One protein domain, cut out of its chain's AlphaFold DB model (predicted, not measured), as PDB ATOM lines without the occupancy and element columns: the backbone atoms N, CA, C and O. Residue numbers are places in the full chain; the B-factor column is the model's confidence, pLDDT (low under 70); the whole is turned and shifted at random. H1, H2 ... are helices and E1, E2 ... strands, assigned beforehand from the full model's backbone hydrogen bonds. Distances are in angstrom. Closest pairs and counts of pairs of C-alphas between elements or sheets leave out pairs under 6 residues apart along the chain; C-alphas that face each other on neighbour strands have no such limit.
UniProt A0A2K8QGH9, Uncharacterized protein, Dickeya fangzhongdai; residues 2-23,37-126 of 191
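Overview. This is residues 2 to 23 and 37 to 126 of the 191 residues of an uncharacterized protein of Dickeya fangzhongdai (UniProt A0A2K8QGH9). Two strongly twisted antiparallel sheets stand partly face to face as a loose sandwich, E1 to E4 in one and E5 to E7 in the other, with E5 nearest the middle. The E6 and E7 hairpin reaches past the first sheet, H1 runs along E7, and the short H2 and H3 graze the first sheet. The printed part has 112 residues, with H1 E1 E2 H2 E3 E4 E5 E6 E7 H3 along the chain; the sheet orders are E1 E2 E3 E4 and E5 E6 E7. The class is mixed, helices and strands; the whole is compact, with a radius of gyration of the C-alphas of 14.0 A and spans of 39 by 36 by 26 A.

Arrangement. Start at H1, residues 5 to 14, which is on the meander of E5, residues 83 to 87, E6, residues 95 to 103, and E7, residues 106 to 112, each strand the antiparallel neighbour of the one before. H1 lies over E7 at a height over the sheet of 8.8 A and along the strands, at 20 degrees to E7 on the local plane; their closest C-alphas are Tyr 7 and Thr 107, 7.4 A apart. After the cut come E1, residues 38 to 44, and E2, residues 48 to 54, a hairpin with N 40 and O 52 2.8 A apart. H2, residues 57 to 61, only grazes this sheet. Next, E3, residues 66 to 71, pairs with E2 through N 51 and O 68, 3.0 A, and forms a hairpin with E4, residues 76 to 79, through N 69 and O 77, 2.9 A. The sheets form a sandwich, two sheets face to face, their strands at 31 degrees; the closest C-alphas of E3 and E5 are Ile 67 and Thr 83, 7.2 A apart. In the meander look for N 84 and O 98, 2.7 A, and N 101 and O 108, 2.8 A. H3, residues 122 to 125, only grazes the first sheet; its closest C-alpha pair with E4 is Cys 123 and Cys 76, 5.8 A. Every O i to N i+4 pair is within hydrogen-bond range in H1 and H2; H3 is too short for one.

Along the chain. Find C-alpha 5 at (191.972, 220.873, 160.825); from there H1 runs 14.4 A. E1 begins at (209.254, 200.673, 170.279) and covers 17.2 A, E2 19.6 A, E3 16.4 A. E6 covers 25.1 A and E7 18.3 A. H3 ends at (219.841, 197.774, 165.793).

Size, cuts and confidence. Pro 2 and Asn 73 have the C-alphas farthest apart, 41.5 A. Residues 24 to 36 are cut out, leaving 15.2 A between C-alphas 23 and 37. Of the links printed whole, none is long. pLDDT is under 70 at residues 2 to 5, 16 to 21 and 88 to 94.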
ATOM      1  N   PRO A   2     199.104 224.626 167.208       45.59
ATOM      2  CA  PRO A   2     197.967 223.753 166.950       45.59
ATOM      3  C   PRO A   2     198.052 223.260 165.505       45.59
ATOM      4  O   PRO A   2     198.356 224.033 164.597       45.59
ATOM      5  N   VAL A   3     197.861 221.960 165.323       58.56
ATOM      6  CA  VAL A   3     197.713 221.342 164.007       58.56
ATOM      7  C   VAL A   3     196.400 221.869 163.424       58.56
ATOM      8  O   VAL A   3     195.400 221.874 164.138       58.56
ATOM      9  N   SER A   4     196.399 222.394 162.195       69.00
ATOM     10  CA  SER A   4     195.154 222.882 161.589       69.00
ATOM     11  C   SER A   4     194.266 221.708 161.176       69.00
ATOM     12  O   SER A   4     194.776 220.670 160.749       69.00
ATOM     13  N   ASP A   5     192.948 221.885 161.258       69.62
ATOM     14  CA  ASP A   5     191.972 220.873 160.825       69.62
ATOM     15  C   ASP A   5     192.219 220.450 159.362       69.62
ATOM     16  O   ASP A   5     192.228 219.263 159.045       69.62
ATOM     17  N   ASP A   6     192.602 221.403 158.500       73.50
ATOM     18  CA  ASP A   6     192.977 221.155 157.100       73.50
ATOM     19  C   ASP A   6     194.145 220.162 156.930       73.50
ATOM     20  O   ASP A   6     194.219 219.435 155.935       73.50
ATOM     21  N   TYR A   7     195.092 220.141 157.873       73.00
ATOM     22  CA  TYR A   7     196.221 219.213 157.835       73.00
ATOM     23  C   TYR A   7     195.790 217.805 158.251       73.00
ATOM     24  O   TYR A   7     196.183 216.835 157.601       73.00
ATOM     25  N   MET A   8     194.962 217.681 159.292       73.69
ATOM     26  CA  MET A   8     194.439 216.379 159.712       73.69
ATOM     27  C   MET A   8     193.577 215.757 158.612       73.69
ATOM     28  O   MET A   8     193.795 214.599 158.256       73.69
ATOM     29  N   ASP A   9     192.720 216.553 157.972       76.44
ATOM     30  CA  ASP A   9     191.912 216.125 156.829       76.44
ATOM     31  C   ASP A   9     192.774 215.656 155.643       76.44
ATOM     32  O   ASP A   9     192.461 214.658 154.986       76.44
ATOM     33  N   LEU A  10     193.886 216.349 155.356       76.19
ATOM     34  CA  LEU A  10     194.833 215.948 154.309       76.19
ATOM     35  C   LEU A  10     195.446 214.574 154.609       76.19
ATOM     36  O   LEU A  10     195.518 213.720 153.718       76.19
ATOM     37  N   ILE A  11     195.902 214.373 155.845       75.69
ATOM     38  CA  ILE A  11     196.551 213.135 156.275       75.69
ATOM     39  C   ILE A  11     195.540 211.987 156.263       75.69
ATOM     40  O   ILE A  11     195.796 210.977 155.608       75.69
ATOM     41  N   GLU A  12     194.367 212.145 156.877       74.44
ATOM     42  CA  GLU A  12     193.323 211.111 156.922       74.44
ATOM     43  C   GLU A  12     192.825 210.703 155.531       74.44
ATOM     44  O   GLU A  12     192.590 209.522 155.264       74.44
ATOM     45  N   LYS A  13     192.708 211.658 154.604       72.50
ATOM     46  CA  LYS A  13     192.254 211.385 153.235       72.50
ATOM     47  C   LYS A  13     193.289 210.636 152.398       72.50
ATOM     48  O   LYS A  13     192.924 209.894 151.480       72.50
ATOM     49  N   GLU A  14     194.578 210.871 152.633       72.19
ATOM     50  CA  GLU A  14     195.641 210.363 151.764       72.19
ATOM     51  C   GLU A  14     196.440 209.191 152.329       72.19
ATOM     52  O   GLU A  14     197.027 208.442 151.534       72.19
ATOM     53  N   ILE A  15     196.479 209.035 153.651       75.44
ATOM     54  CA  ILE A  15     197.327 208.088 154.374       75.44
ATOM     55  C   ILE A  15     196.453 207.017 155.019       75.44
ATOM     56  O   ILE A  15     195.579 207.291 155.830       75.44
ATOM     57  N   ASN A  16     196.722 205.758 154.678       65.06
ATOM     58  CA  ASN A  16     195.871 204.645 155.108       65.06
ATOM     59  C   ASN A  16     196.084 204.230 156.561       65.06
ATOM     60  O   ASN A  16     195.301 203.442 157.083       65.06
ATOM     61  N   ASP A  17     197.160 204.696 157.194       61.44
ATOM     62  CA  ASP A  17     197.549 204.201 158.506       61.44
ATOM     63  C   ASP A  17     197.947 205.299 159.485       61.44
ATOM     64  O   ASP A  17     198.987 205.243 160.137       61.44
ATOM     65  N   VAL A  18     197.047 206.269 159.638       52.66
ATOM     66  CA  VAL A  18     197.022 207.168 160.804       52.66
ATOM     67  C   VAL A  18     196.837 206.360 162.111       52.66
ATOM     68  O   VAL A  18     197.247 206.788 163.183       52.66
ATOM     69  N   SER A  19     196.284 205.138 162.017       46.09
ATOM     70  CA  SER A  19     195.865 204.286 163.145       46.09
ATOM     71  C   SER A  19     196.968 203.534 163.901       46.09
ATOM     72  O   SER A  19     196.747 203.124 165.039       46.09
ATOM     73  N   ASN A  20     198.158 203.338 163.321       58.41
ATOM     74  CA  ASN A  20     199.298 202.740 164.036       58.41
ATOM     75  C   ASN A  20     200.001 203.790 164.911       58.41
ATOM     76  O   ASN A  20     201.220 203.975 164.858       58.41
ATOM     77  N   ASN A  21     199.193 204.505 165.687       65.25
ATOM     78  CA  ASN A  21     199.646 205.526 166.602       65.25
ATOM     79  C   ASN A  21     200.165 204.870 167.886       65.25
ATOM     80  O   ASN A  21     199.669 203.819 168.316       65.25
ATOM     81  N   ILE A  22     201.164 205.507 168.490       77.06
ATOM     82  CA  ILE A  22     201.731 205.105 169.778       77.06
ATOM     83  C   ILE A  22     200.653 205.048 170.869       77.06
ATOM     84  O   ILE A  22     200.757 204.237 171.777       77.06
ATOM     85  N   ASP A  23     199.566 205.803 170.705       77.19
ATOM     86  CA  ASP A  23     198.390 205.808 171.582       77.19
ATOM     87  C   ASP A  23     197.718 204.431 171.732       77.19
ATOM     88  O   ASP A  23     197.039 204.177 172.722       77.19
ATOM     89  N   TYR A  37     213.454 200.445 172.874       94.06
ATOM     90  CA  TYR A  37     212.808 201.083 171.728       94.06
ATOM     91  C   TYR A  37     211.418 200.480 171.465       94.06
ATOM     92  O   TYR A  37     211.094 199.408 171.970       94.06
ATOM     93  N   ILE A  38     210.597 201.151 170.653       93.62
ATOM     94  CA  ILE A  38     209.254 200.673 170.279       93.62
ATOM     95  C   ILE A  38     209.143 200.555 168.754       93.62
ATOM     96  O   ILE A  38     209.042 201.587 168.081       93.62
ATOM     97  N   PRO A  39     209.144 199.330 168.195       94.19
ATOM     98  CA  PRO A  39     208.865 199.093 166.786       94.19
ATOM     99  C   PRO A  39     207.357 198.869 166.554       94.19
ATOM    100  O   PRO A  39     206.741 198.006 167.177       94.19
ATOM    101  N   LEU A  40     206.757 199.615 165.623       93.50
ATOM    102  CA  LEU A  40     205.347 199.501 165.234       93.50
ATOM    103  C   LEU A  40     205.242 199.155 163.749       93.50
ATOM    104  O   LEU A  40     205.503 199.993 162.884       93.50
ATOM    105  N   ILE A  41     204.847 197.924 163.432       92.75
ATOM    106  CA  ILE A  41     204.706 197.463 162.047       92.75
ATOM    107  C   ILE A  41     203.572 198.215 161.357       92.75
ATOM    108  O   ILE A  41     202.418 198.158 161.787       92.75
ATOM    109  N   LEU A  42     203.912 198.886 160.257       89.00
ATOM    110  CA  LEU A  42     202.973 199.634 159.427       89.00
ATOM    111  C   LEU A  42     202.464 198.796 158.259       89.00
ATOM    112  O   LEU A  42     201.294 198.877 157.899       89.00
ATOM    113  N   PHE A  43     203.348 197.997 157.666       88.00
ATOM    114  CA  PHE A  43     203.050 197.248 156.457       88.00
ATOM    115  C   PHE A  43     203.995 196.064 156.300       88.00
ATOM    116  O   PHE A  43     205.189 196.162 156.598       88.00
ATOM    117  N   ARG A  44     203.456 194.965 155.773       89.25
ATOM    118  CA  ARG A  44     204.218 193.778 155.394       89.25
ATOM    119  C   ARG A  44     203.891 193.425 153.951       89.25
ATOM    120  O   ARG A  44     202.765 193.043 153.642       89.25
ATOM    121  N   GLY A  45     204.880 193.580 153.082       86.38
ATOM    122  CA  GLY A  45     204.862 193.039 151.732       86.38
ATOM    123  C   GLY A  45     205.477 191.644 151.715       86.38
ATOM    124  O   GLY A  45     205.987 191.162 152.726       86.38
ATOM    125  N   LYS A  46     205.474 191.005 150.546       84.69
ATOM    126  CA  LYS A  46     206.085 189.681 150.361       84.69
ATOM    127  C   LYS A  46     207.582 189.655 150.701       84.69
ATOM    128  O   LYS A  46     208.062 188.717 151.321       84.69
ATOM    129  N   ASP A  47     208.302 190.698 150.291       86.19
ATOM    130  CA  ASP A  47     209.763 190.794 150.415       86.19
ATOM    131  C   ASP A  47     210.209 192.037 151.208       86.19
ATOM    132  O   ASP A  47     211.385 192.402 151.174       86.19
ATOM    133  N   SER A  48     209.282 192.725 151.882       88.62
ATOM    134  CA  SER A  48     209.569 193.972 152.592       88.62
ATOM    135  C   SER A  48     208.747 194.134 153.865       88.62
ATOM    136  O   SER A  48     207.588 193.728 153.949       88.62
ATOM    137  N   LEU A  49     209.351 194.780 154.856       91.50
ATOM    138  CA  LEU A  49     208.709 195.162 156.106       91.50
ATOM    139  C   LEU A  49     208.945 196.650 156.335       91.50
ATOM    140  O   LEU A  49     210.081 197.125 156.268       91.50
ATOM    141  N   ILE A  50     207.864 197.379 156.598       91.50
ATOM    142  CA  ILE A  50     207.906 198.805 156.908       91.50
ATOM    143  C   ILE A  50     207.343 199.001 158.307       91.50
ATOM    144  O   ILE A  50     206.231 198.555 158.609       91.50
ATOM    145  N   TYR A  51     208.096 199.680 159.162       92.25
ATOM    146  CA  TYR A  51     207.703 199.918 160.543       92.25
ATOM    147  C   TYR A  51     208.161 201.288 161.040       92.25
ATOM    148  O   TYR A  51     209.189 201.820 160.622       92.25
ATOM    149  N   LYS A  52     207.363 201.871 161.934       92.75
ATOM    150  CA  LYS A  52     207.682 203.082 162.689       92.75
ATOM    151  C   LYS A  52     208.539 202.685 163.889       92.75
ATOM    152  O   LYS A  52     208.275 201.659 164.511       92.75
ATOM    153  N   ILE A  53     209.549 203.475 164.223       93.44
ATOM    154  CA  ILE A  53     210.430 203.220 165.365       93.44
ATOM    155  C   ILE A  53     210.555 204.459 166.246       93.44
ATOM    156  O   ILE A  53     210.896 205.541 165.768       93.44
ATOM    157  N   TYR A  54     210.353 204.270 167.548       93.69
ATOM    158  CA  TYR A  54     210.780 205.207 168.584       93.69
ATOM    159  C   TYR A  54     212.026 204.647 169.263       93.69
ATOM    160  O   TYR A  54     211.957 203.645 169.973       93.69
ATOM    161  N   LYS A  55     213.186 205.269 169.026       93.56
ATOM    162  CA  LYS A  55     214.494 204.703 169.409       93.56
ATOM    163  C   LYS A  55     214.799 204.745 170.908       93.56
ATOM    164  O   LYS A  55     215.731 204.076 171.338       93.56
ATOM    165  N   ASN A  56     214.114 205.601 171.665       92.88
ATOM    166  CA  ASN A  56     214.301 205.784 173.105       92.88
ATOM    167  C   ASN A  56     213.137 206.586 173.715       92.88
ATOM    168  O   ASN A  56     212.264 207.079 172.999       92.88
ATOM    169  N   LYS A  57     213.109 206.693 175.052       91.12
ATOM    170  CA  LYS A  57     212.011 207.335 175.796       91.12
ATOM    171  C   LYS A  57     211.798 208.791 175.397       91.12
ATOM    172  O   LYS A  57     210.661 209.206 175.220       91.12
ATOM    173  N   SER A  58     212.884 209.545 175.217       91.00
ATOM    174  CA  SER A  58     212.797 210.946 174.798       91.00
ATOM    175  C   SER A  58     212.138 211.064 173.429       91.00
ATOM    176  O   SER A  58     211.255 211.895 173.270       91.00
ATOM    177  N   ALA A  59     212.528 210.208 172.482       91.19
ATOM    178  CA  ALA A  59     211.969 210.178 171.138       91.19
ATOM    179  C   ALA A  59     210.472 209.841 171.135       91.19
ATOM    180  O   ALA A  59     209.712 210.421 170.373       91.19
ATOM    181  N   MET A  60     210.021 208.943 172.014       89.75
ATOM    182  CA  MET A  60     208.591 208.661 172.180       89.75
ATOM    183  C   MET A  60     207.823 209.879 172.708       89.75
ATOM    184  O   MET A  60     206.793 210.242 172.153       89.75
ATOM    185  N   LEU A  61     208.335 210.532 173.755       87.06
ATOM    186  CA  LEU A  61     207.673 211.676 174.392       87.06
ATOM    187  C   LEU A  61     207.626 212.925 173.499       87.06
ATOM    188  O   LEU A  61     206.732 213.751 173.660       87.06
ATOM    189  N   SER A  62     208.580 213.080 172.577       88.62
ATOM    190  CA  SER A  62     208.635 214.192 171.621       88.62
ATOM    191  C   SER A  62     208.051 213.864 170.242       88.62
ATOM    192  O   SER A  62     208.210 214.665 169.317       88.62
ATOM    193  N   ASP A  63     207.431 212.688 170.093       85.19
ATOM    194  CA  ASP A  63     206.985 212.107 168.821       85.19
ATOM    195  C   ASP A  63     208.064 212.144 167.707       85.19
ATOM    196  O   ASP A  63     207.809 212.389 166.529       85.19
ATOM    197  N   ASP A  64     209.325 211.927 168.086       90.19
ATOM    198  CA  ASP A  64     210.477 211.880 167.186       90.19
ATOM    199  C   ASP A  64     210.739 210.453 166.695       90.19
ATOM    200  O   ASP A  64     211.643 209.748 167.150       90.19
ATOM    201  N   TYR A  65     209.904 209.999 165.768       90.94
ATOM    202  CA  TYR A  65     210.017 208.667 165.188       90.94
ATOM    203  C   TYR A  65     210.822 208.640 163.884       90.94
ATOM    204  O   TYR A  65     211.101 209.653 163.244       90.94
ATOM    205  N   GLN A  66     211.153 207.431 163.443       92.06
ATOM    206  CA  GLN A  66     211.599 207.173 162.074       92.06
ATOM    207  C   GLN A  66     210.731 206.097 161.434       92.06
ATOM    208  O   GLN A  66     210.161 205.262 162.133       92.06
ATOM    209  N   ILE A  67     210.646 206.099 160.107       91.62
ATOM    210  CA  ILE A  67     210.141 204.948 159.358       91.62
ATOM    211  C   ILE A  67     211.347 204.162 158.868       91.62
ATOM    212  O   ILE A  67     212.249 204.718 158.240       91.62
ATOM    213  N   LEU A  68     211.361 202.867 159.154       92.88
ATOM    214  CA  LEU A  68     212.347 201.928 158.654       92.88
ATOM    215  C   LEU A  68     211.695 201.022 157.617       92.88
ATOM    216  O   LEU A  68     210.589 200.522 157.817       92.88
ATOM    217  N   LEU A  69     212.397 200.818 156.509       92.12
ATOM    218  CA  LEU A  69     212.080 199.822 155.496       92.12
ATOM    219  C   LEU A  69     213.240 198.841 155.445       92.12
ATOM    220  O   LEU A  69     214.376 199.249 155.198       92.12
ATOM    221  N   THR A  70     212.939 197.562 155.637       92.12
ATOM    222  CA  THR A  70     213.874 196.468 155.376       92.12
ATOM    223  C   THR A  70     213.341 195.590 154.257       92.12
ATOM    224  O   THR A  70     212.144 195.294 154.214       92.12
ATOM    225  N   ASP A  71     214.216 195.178 153.346       87.69
ATOM    226  CA  ASP A  71     213.909 194.136 152.368       87.69
ATOM    227  C   ASP A  71     214.371 192.754 152.868       87.69
ATOM    228  O   ASP A  71     215.058 192.630 153.887       87.69
ATOM    229  N   LYS A  72     214.009 191.697 152.136       82.38
ATOM    230  CA  LYS A  72     214.447 190.317 152.409       82.38
ATOM    231  C   LYS A  72     215.966 190.101 152.360       82.38
ATOM    232  O   LYS A  72     216.442 189.083 152.848       82.38
ATOM    233  N   ASN A  73     216.714 191.019 151.746       81.81
ATOM    234  CA  ASN A  73     218.170 190.954 151.640       81.81
ATOM    235  C   ASN A  73     218.858 191.667 152.817       81.81
ATOM    236  O   ASN A  73     220.083 191.766 152.831       81.81
ATOM    237  N   GLY A  74     218.085 192.195 153.773       77.88
ATOM    238  CA  GLY A  74     218.594 192.962 154.905       77.88
ATOM    239  C   GLY A  74     218.974 194.401 154.552       77.88
ATOM    240  O   GLY A  74     219.576 195.091 155.375       77.88
ATOM    241  N   GLN A  75     218.641 194.896 153.353       89.50
ATOM    242  CA  GLN A  75     218.865 196.303 153.034       89.50
ATOM    243  C   GLN A  75     217.916 197.166 153.846       89.50
ATOM    244  O   GLN A  75     216.698 197.051 153.724       89.50
ATOM    245  N   CYS A  76     218.491 198.083 154.616       93.06
ATOM    246  CA  CYS A  76     217.741 198.966 155.485       93.06
ATOM    247  C   CYS A  76     217.778 200.416 154.995       93.06
ATOM    248  O   CYS A  76     218.838 200.998 154.721       93.06
ATOM    249  N   ARG A  77     216.591 201.016 154.915       92.88
ATOM    250  CA  ARG A  77     216.368 202.422 154.581       92.88
ATOM    251  C   ARG A  77     215.645 203.107 155.731       92.88
ATOM    252  O   ARG A  77     214.643 202.596 156.219       92.88
ATOM    253  N   SER A  78     216.162 204.258 156.145       92.19
ATOM    254  CA  SER A  78     215.582 205.090 157.200       92.19
ATOM    255  C   SER A  78     215.042 206.394 156.619       92.19
ATOM    256  O   SER A  78     215.710 207.051 155.812       92.19
ATOM    257  N   TYR A  79     213.839 206.756 157.054       90.31
ATOM    258  CA  TYR A  79     213.130 207.977 156.698       90.31
ATOM    259  C   TYR A  79     212.775 208.747 157.971       90.31
ATOM    260  O   TYR A  79     212.531 208.162 159.029       90.31
ATOM    261  N   ASN A  80     212.767 210.073 157.871       86.12
ATOM    262  CA  ASN A  80     212.485 210.956 159.001       86.12
ATOM    263  C   ASN A  80     210.987 210.976 159.363       86.12
ATOM    264  O   ASN A  80     210.149 210.461 158.625       86.12
ATOM    265  N   LYS A  81     210.653 211.623 160.484       78.31
ATOM    266  CA  LYS A  81     209.277 211.748 160.992       78.31
ATOM    267  C   LYS A  81     208.296 212.517 160.100       78.31
ATOM    268  O   LYS A  81     207.104 212.482 160.351       78.31
ATOM    269  N   ASN A  82     208.770 213.184 159.048       79.12
ATOM    270  CA  ASN A  82     207.912 213.908 158.101       79.12
ATOM    271  C   ASN A  82     207.510 213.008 156.924       79.12
ATOM    272  O   ASN A  82     207.273 213.476 155.809       79.12
ATOM    273  N   THR A  83     207.533 211.698 157.145       83.19
ATOM    274  CA  THR A  83     207.327 210.684 156.127       83.19
ATOM    275  C   THR A  83     206.156 209.802 156.532       83.19
ATOM    276  O   THR A  83     206.049 209.383 157.679       83.19
ATOM    277  N   TRP A  84     205.302 209.484 155.568       81.56
ATOM    278  CA  TRP A  84     204.040 208.780 155.735       81.56
ATOM    279  C   TRP A  84     203.949 207.584 154.799       81.56
ATOM    280  O   TRP A  84     204.553 207.566 153.724       81.56
ATOM    281  N   LEU A  85     203.144 206.594 155.177       80.06
ATOM    282  CA  LEU A  85     202.934 205.396 154.377       80.06
ATOM    283  C   LEU A  85     201.538 205.375 153.745       80.06
ATOM    284  O   LEU A  85     200.521 205.375 154.435       80.06
ATOM    285  N   LYS A  86     201.482 205.256 152.420       78.81
ATOM    286  CA  LYS A  86     200.254 205.062 151.645       78.81
ATOM    287  C   LYS A  86     200.300 203.714 150.933       78.81
ATOM    288  O   LYS A  86     201.179 203.498 150.115       78.81
ATOM    289  N   TYR A  87     199.352 202.815 151.184       72.25
ATOM    290  CA  TYR A  87     199.335 201.489 150.540       72.25
ATOM    291  C   TYR A  87     197.931 201.002 150.185       72.25
ATOM    292  O   TYR A  87     197.015 201.076 150.995       72.25
ATOM    293  N   ASN A  88     197.719 200.461 148.990       65.75
ATOM    294  CA  ASN A  88     196.392 199.961 148.632       65.75
ATOM    295  C   ASN A  88     196.086 198.636 149.356       65.75
ATOM    296  O   ASN A  88     196.699 197.614 149.069       65.75
ATOM    297  N   THR A  89     195.080 198.613 150.235       58.34
ATOM    298  CA  THR A  89     194.651 197.393 150.950       58.34
ATOM    299  C   THR A  89     194.136 196.281 150.024       58.34
ATOM    300  O   THR A  89     194.099 195.119 150.421       58.34
ATOM    301  N   LYS A  90     193.760 196.607 148.778       56.62
ATOM    302  CA  LYS A  90     193.347 195.643 147.741       56.62
ATOM    303  C   LYS A  90     194.514 195.113 146.901       56.62
ATOM    304  O   LYS A  90     194.357 194.085 146.251       56.62
ATOM    305  N   ALA A  91     195.657 195.797 146.906       55.38
ATOM    306  CA  ALA A  91     196.857 195.425 146.163       55.38
ATOM    307  C   ALA A  91     198.064 195.569 147.095       55.38
ATOM    308  O   ALA A  91     198.727 196.605 147.124       55.38
ATOM    309  N   ALA A  92     198.295 194.515 147.879       51.88
ATOM    310  CA  ALA A  92     199.264 194.478 148.968       51.88
ATOM    311  C   ALA A  92     200.724 194.721 148.547       51.88
ATOM    312  O   ALA A  92     201.557 194.875 149.422       51.88
ATOM    313  N   ASP A  93     201.027 194.810 147.251       59.25
ATOM    314  CA  ASP A  93     202.381 195.049 146.740       59.25
ATOM    315  C   ASP A  93     202.686 196.536 146.456       59.25
ATOM    316  O   ASP A  93     203.826 196.884 146.164       59.25
ATOM    317  N   ASN A  94     201.706 197.440 146.589       65.94
ATOM    318  CA  ASN A  94     201.858 198.856 146.224       65.94
ATOM    319  C   ASN A  94     201.893 199.779 147.453       65.94
ATOM    320  O   ASN A  94     201.049 200.670 147.602       65.94
ATOM    321  N   ALA A  95     202.853 199.551 148.353       75.81
ATOM    322  CA  ALA A  95     203.185 200.521 149.389       75.81
ATOM    323  C   ALA A  95     204.056 201.645 148.824       75.81
ATOM    324  O   ALA A  95     205.077 201.427 148.175       75.81
ATOM    325  N   HIS A  96     203.645 202.866 149.118       79.06
ATOM    326  CA  HIS A  96     204.265 204.101 148.698       79.06
ATOM    327  C   HIS A  96     204.597 204.932 149.922       79.06
ATOM    328  O   HIS A  96     203.740 205.194 150.766       79.06
ATOM    329  N   ILE A  97     205.841 205.377 149.998       80.81
ATOM    330  CA  ILE A  97     206.279 206.292 151.036       80.81
ATOM    331  C   ILE A  97     206.082 207.714 150.501       80.81
ATOM    332  O   ILE A  97     206.408 208.007 149.352       80.81
ATOM    333  N   LYS A  98     205.497 208.600 151.304       83.19
ATOM    334  CA  LYS A  98     205.308 210.012 150.970       83.19
ATOM    335  C   LYS A  98     206.027 210.894 151.976       83.19
ATOM    336  O   LYS A  98     205.930 210.632 153.163       83.19
ATOM    337  N   ALA A  99     206.683 211.951 151.525       83.50
ATOM    338  CA  ALA A  99     207.236 212.979 152.400       83.50
ATOM    339  C   ALA A  99     206.344 214.222 152.406       83.50
ATOM    340  O   ALA A  99     205.791 214.608 151.368       83.50
ATOM    341  N   GLU A 100     206.249 214.870 153.559       84.06
ATOM    342  CA  GLU A 100     205.718 216.222 153.660       84.06
ATOM    343  C   GLU A 100     206.677 217.224 153.038       84.06
ATOM    344  O   GLU A 100     207.889 217.216 153.274       84.06
ATOM    345  N   ILE A 101     206.106 218.132 152.259       82.06
ATOM    346  CA  ILE A 101     206.796 219.282 151.707       82.06
ATOM    347  C   ILE A 101     205.997 220.516 152.098       82.06
ATOM    348  O   ILE A 101     204.836 220.653 151.707       82.06
ATOM    349  N   ASN A 102     206.652 221.412 152.833       80.00
ATOM    350  CA  ASN A 102     206.133 222.734 153.152       80.00
ATOM    351  C   ASN A 102     206.651 223.727 152.110       80.00
ATOM    352  O   ASN A 102     207.863 223.900 151.960       80.00
ATOM    353  N   LYS A 103     205.736 224.351 151.371       78.50
ATOM    354  CA  LYS A 103     206.018 225.477 150.474       78.50
ATOM    355  C   LYS A 103     204.977 226.553 150.714       78.50
ATOM    356  O   LYS A 103     203.793 226.241 150.671       78.50
ATOM    357  N   ASP A 104     205.431 227.782 150.938       75.94
ATOM    358  CA  ASP A 104     204.572 228.968 151.037       75.94
ATOM    359  C   ASP A 104     203.389 228.767 152.009       75.94
ATOM    360  O   ASP A 104     202.229 228.919 151.634       75.94
ATOM    361  N   ASP A 105     203.691 228.321 153.236       74.56
ATOM    362  CA  ASP A 105     202.727 227.992 154.304       74.56
ATOM    363  C   ASP A 105     201.675 226.921 153.958       74.56
ATOM    364  O   ASP A 105     200.705 226.719 154.688       74.56
ATOM    365  N   LYS A 106     201.889 226.166 152.874       78.25
ATOM    366  CA  LYS A 106     201.050 225.038 152.471       78.25
ATOM    367  C   LYS A 106     201.809 223.717 152.562       78.25
ATOM    368  O   LYS A 106     202.845 223.521 151.918       78.25
ATOM    369  N   THR A 107     201.258 222.780 153.328       80.62
ATOM    370  CA  THR A 107     201.760 221.405 153.414       80.62
ATOM    371  C   THR A 107     201.186 220.551 152.287       80.62
ATOM    372  O   THR A 107     200.008 220.642 151.938       80.62
ATOM    373  N   SER A 108     202.026 219.707 151.691       82.44
ATOM    374  CA  SER A 108     201.624 218.731 150.676       82.44
ATOM    375  C   SER A 108     202.392 217.420 150.832       82.44
ATOM    376  O   SER A 108     203.520 217.413 151.320       82.44
ATOM    377  N   LEU A 109     201.793 216.308 150.394       82.56
ATOM    378  CA  LEU A 109     202.393 214.975 150.480       82.56
ATOM    379  C   LEU A 109     202.892 214.505 149.112       82.56
ATOM    380  O   LEU A 109     202.103 214.120 148.238       82.56
ATOM    381  N   LYS A 110     204.213 214.465 148.929       83.94
ATOM    382  CA  LYS A 110     204.843 214.013 147.684       83.94
ATOM    383  C   LYS A 110     205.322 212.573 147.805       83.94
ATOM    384  O   LYS A 110     205.930 212.204 148.802       83.94
ATOM    385  N   LEU A 111     205.081 211.773 146.767       82.56
ATOM    386  CA  LEU A 111     205.655 210.433 146.654       82.56
ATOM    387  C   LEU A 111     207.187 210.506 146.668       82.56
ATOM    388  O   LEU A 111     207.768 211.284 145.908       82.56
ATOM    389  N   ILE A 112     207.809 209.675 147.500       81.44
ATOM    390  CA  ILE A 112     209.249 209.436 147.507       81.44
ATOM    391  C   ILE A 112     209.532 207.972 147.166       81.44
ATOM    392  O   ILE A 112     208.713 207.077 147.389       81.44
ATOM    393  N   THR A 113     210.684 207.741 146.559       78.38
ATOM    394  CA  THR A 113     211.180 206.422 146.178       78.38
ATOM    395  C   THR A 113     211.909 205.757 147.342       78.38
ATOM    396  O   THR A 113     212.293 206.398 148.318       78.38
ATOM    397  N   VAL A 114     212.149 204.449 147.226       74.81
ATOM    398  CA  VAL A 114     212.916 203.699 148.235       74.81
ATOM    399  C   VAL A 114     214.363 204.208 148.350       74.81
ATOM    400  O   VAL A 114     215.002 204.104 149.399       74.81
ATOM    401  N   GLU A 115     214.903 204.766 147.267       78.19
ATOM    402  CA  GLU A 115     216.279 205.263 147.204       78.19
ATOM    403  C   GLU A 115     216.472 206.583 147.951       78.19
ATOM    404  O   GLU A 115     217.577 206.823 148.442       78.19
ATOM    405  N   ASP A 116     215.398 207.366 148.112       81.44
ATOM    406  CA  ASP A 116     215.385 208.609 148.892       81.44
ATOM    407  C   ASP A 116     215.622 208.355 150.393       81.44
ATOM    408  O   ASP A 116     216.033 209.249 151.133       81.44
ATOM    409  N   GLY A 117     215.401 207.119 150.857       81.50
ATOM    410  CA  GLY A 117     215.722 206.703 152.216       81.50
ATOM    411  C   GLY A 117     217.228 206.612 152.452       81.50
ATOM    412  O   GLY A 117     217.985 206.029 151.661       81.50
ATOM    413  N   LYS A 118     217.686 207.105 153.606       90.00
ATOM    414  CA  LYS A 118     219.093 206.995 154.003       90.00
ATOM    415  C   LYS A 118     219.437 205.523 154.238       90.00
ATOM    416  O   LYS A 118     218.781 204.860 155.042       90.00
ATOM    417  N   ARG A 119     220.485 205.015 153.576       91.12
ATOM    418  CA  ARG A 119     221.057 203.699 153.916       91.12
ATOM    419  C   ARG A 119     221.479 203.711 155.382       91.12
ATOM    420  O   ARG A 119     222.208 204.610 155.806       91.12
ATOM    421  N   SER A 120     221.004 202.741 156.145       90.69
ATOM    422  CA  SER A 120     221.214 202.681 157.588       90.69
ATOM    423  C   SER A 120     221.454 201.242 158.034       90.69
ATOM    424  O   SER A 120     221.166 200.311 157.295       90.69
ATOM    425  N   ASN A 121     221.966 201.062 159.248       92.38
ATOM    426  CA  ASN A 121     221.947 199.786 159.968       92.38
ATOM    427  C   ASN A 121     220.894 199.776 161.089       92.38
ATOM    428  O   ASN A 121     220.909 198.912 161.960       92.38
ATOM    429  N   ASP A 122     219.984 200.753 161.087       93.75
ATOM    430  CA  ASP A 122     218.948 200.881 162.110       93.75
ATOM    431  C   ASP A 122     218.029 199.652 162.174       93.75
ATOM    432  O   ASP A 122     217.557 199.331 163.255       93.75
ATOM    433  N   CYS A 123     217.812 198.930 161.071       93.75
ATOM    434  CA  CYS A 123     216.935 197.759 161.072       93.75
ATOM    435  C   CYS A 123     217.522 196.572 161.855       93.75
ATOM    436  O   CYS A 123     216.778 195.797 162.446       93.75
ATOM    437  N   GLU A 124     218.852 196.454 161.904       92.44
ATOM    438  CA  GLU A 124     219.547 195.454 162.727       92.44
ATOM    439  C   GLU A 124     219.634 195.888 164.194       92.44
ATOM    440  O   GLU A 124     219.569 195.058 165.096       92.44
ATOM    441  N   LYS A 125     219.779 197.197 164.440       93.75
ATOM    442  CA  LYS A 125     219.841 197.774 165.793       93.75
ATOM    443  C   LYS A 125     218.485 197.805 166.489       93.75
ATOM    444  O   LYS A 125     218.423 197.675 167.708       93.75
ATOM    445  N   TYR A 126     217.425 198.014 165.715       94.44
ATOM    446  CA  TYR A 126     216.052 198.175 166.176       94.44
ATOM    447  C   TYR A 126     215.126 197.220 165.408       94.44
ATOM    448  O   TYR A 126     214.272 197.680 164.637       94.44
TER     449      TYR A 126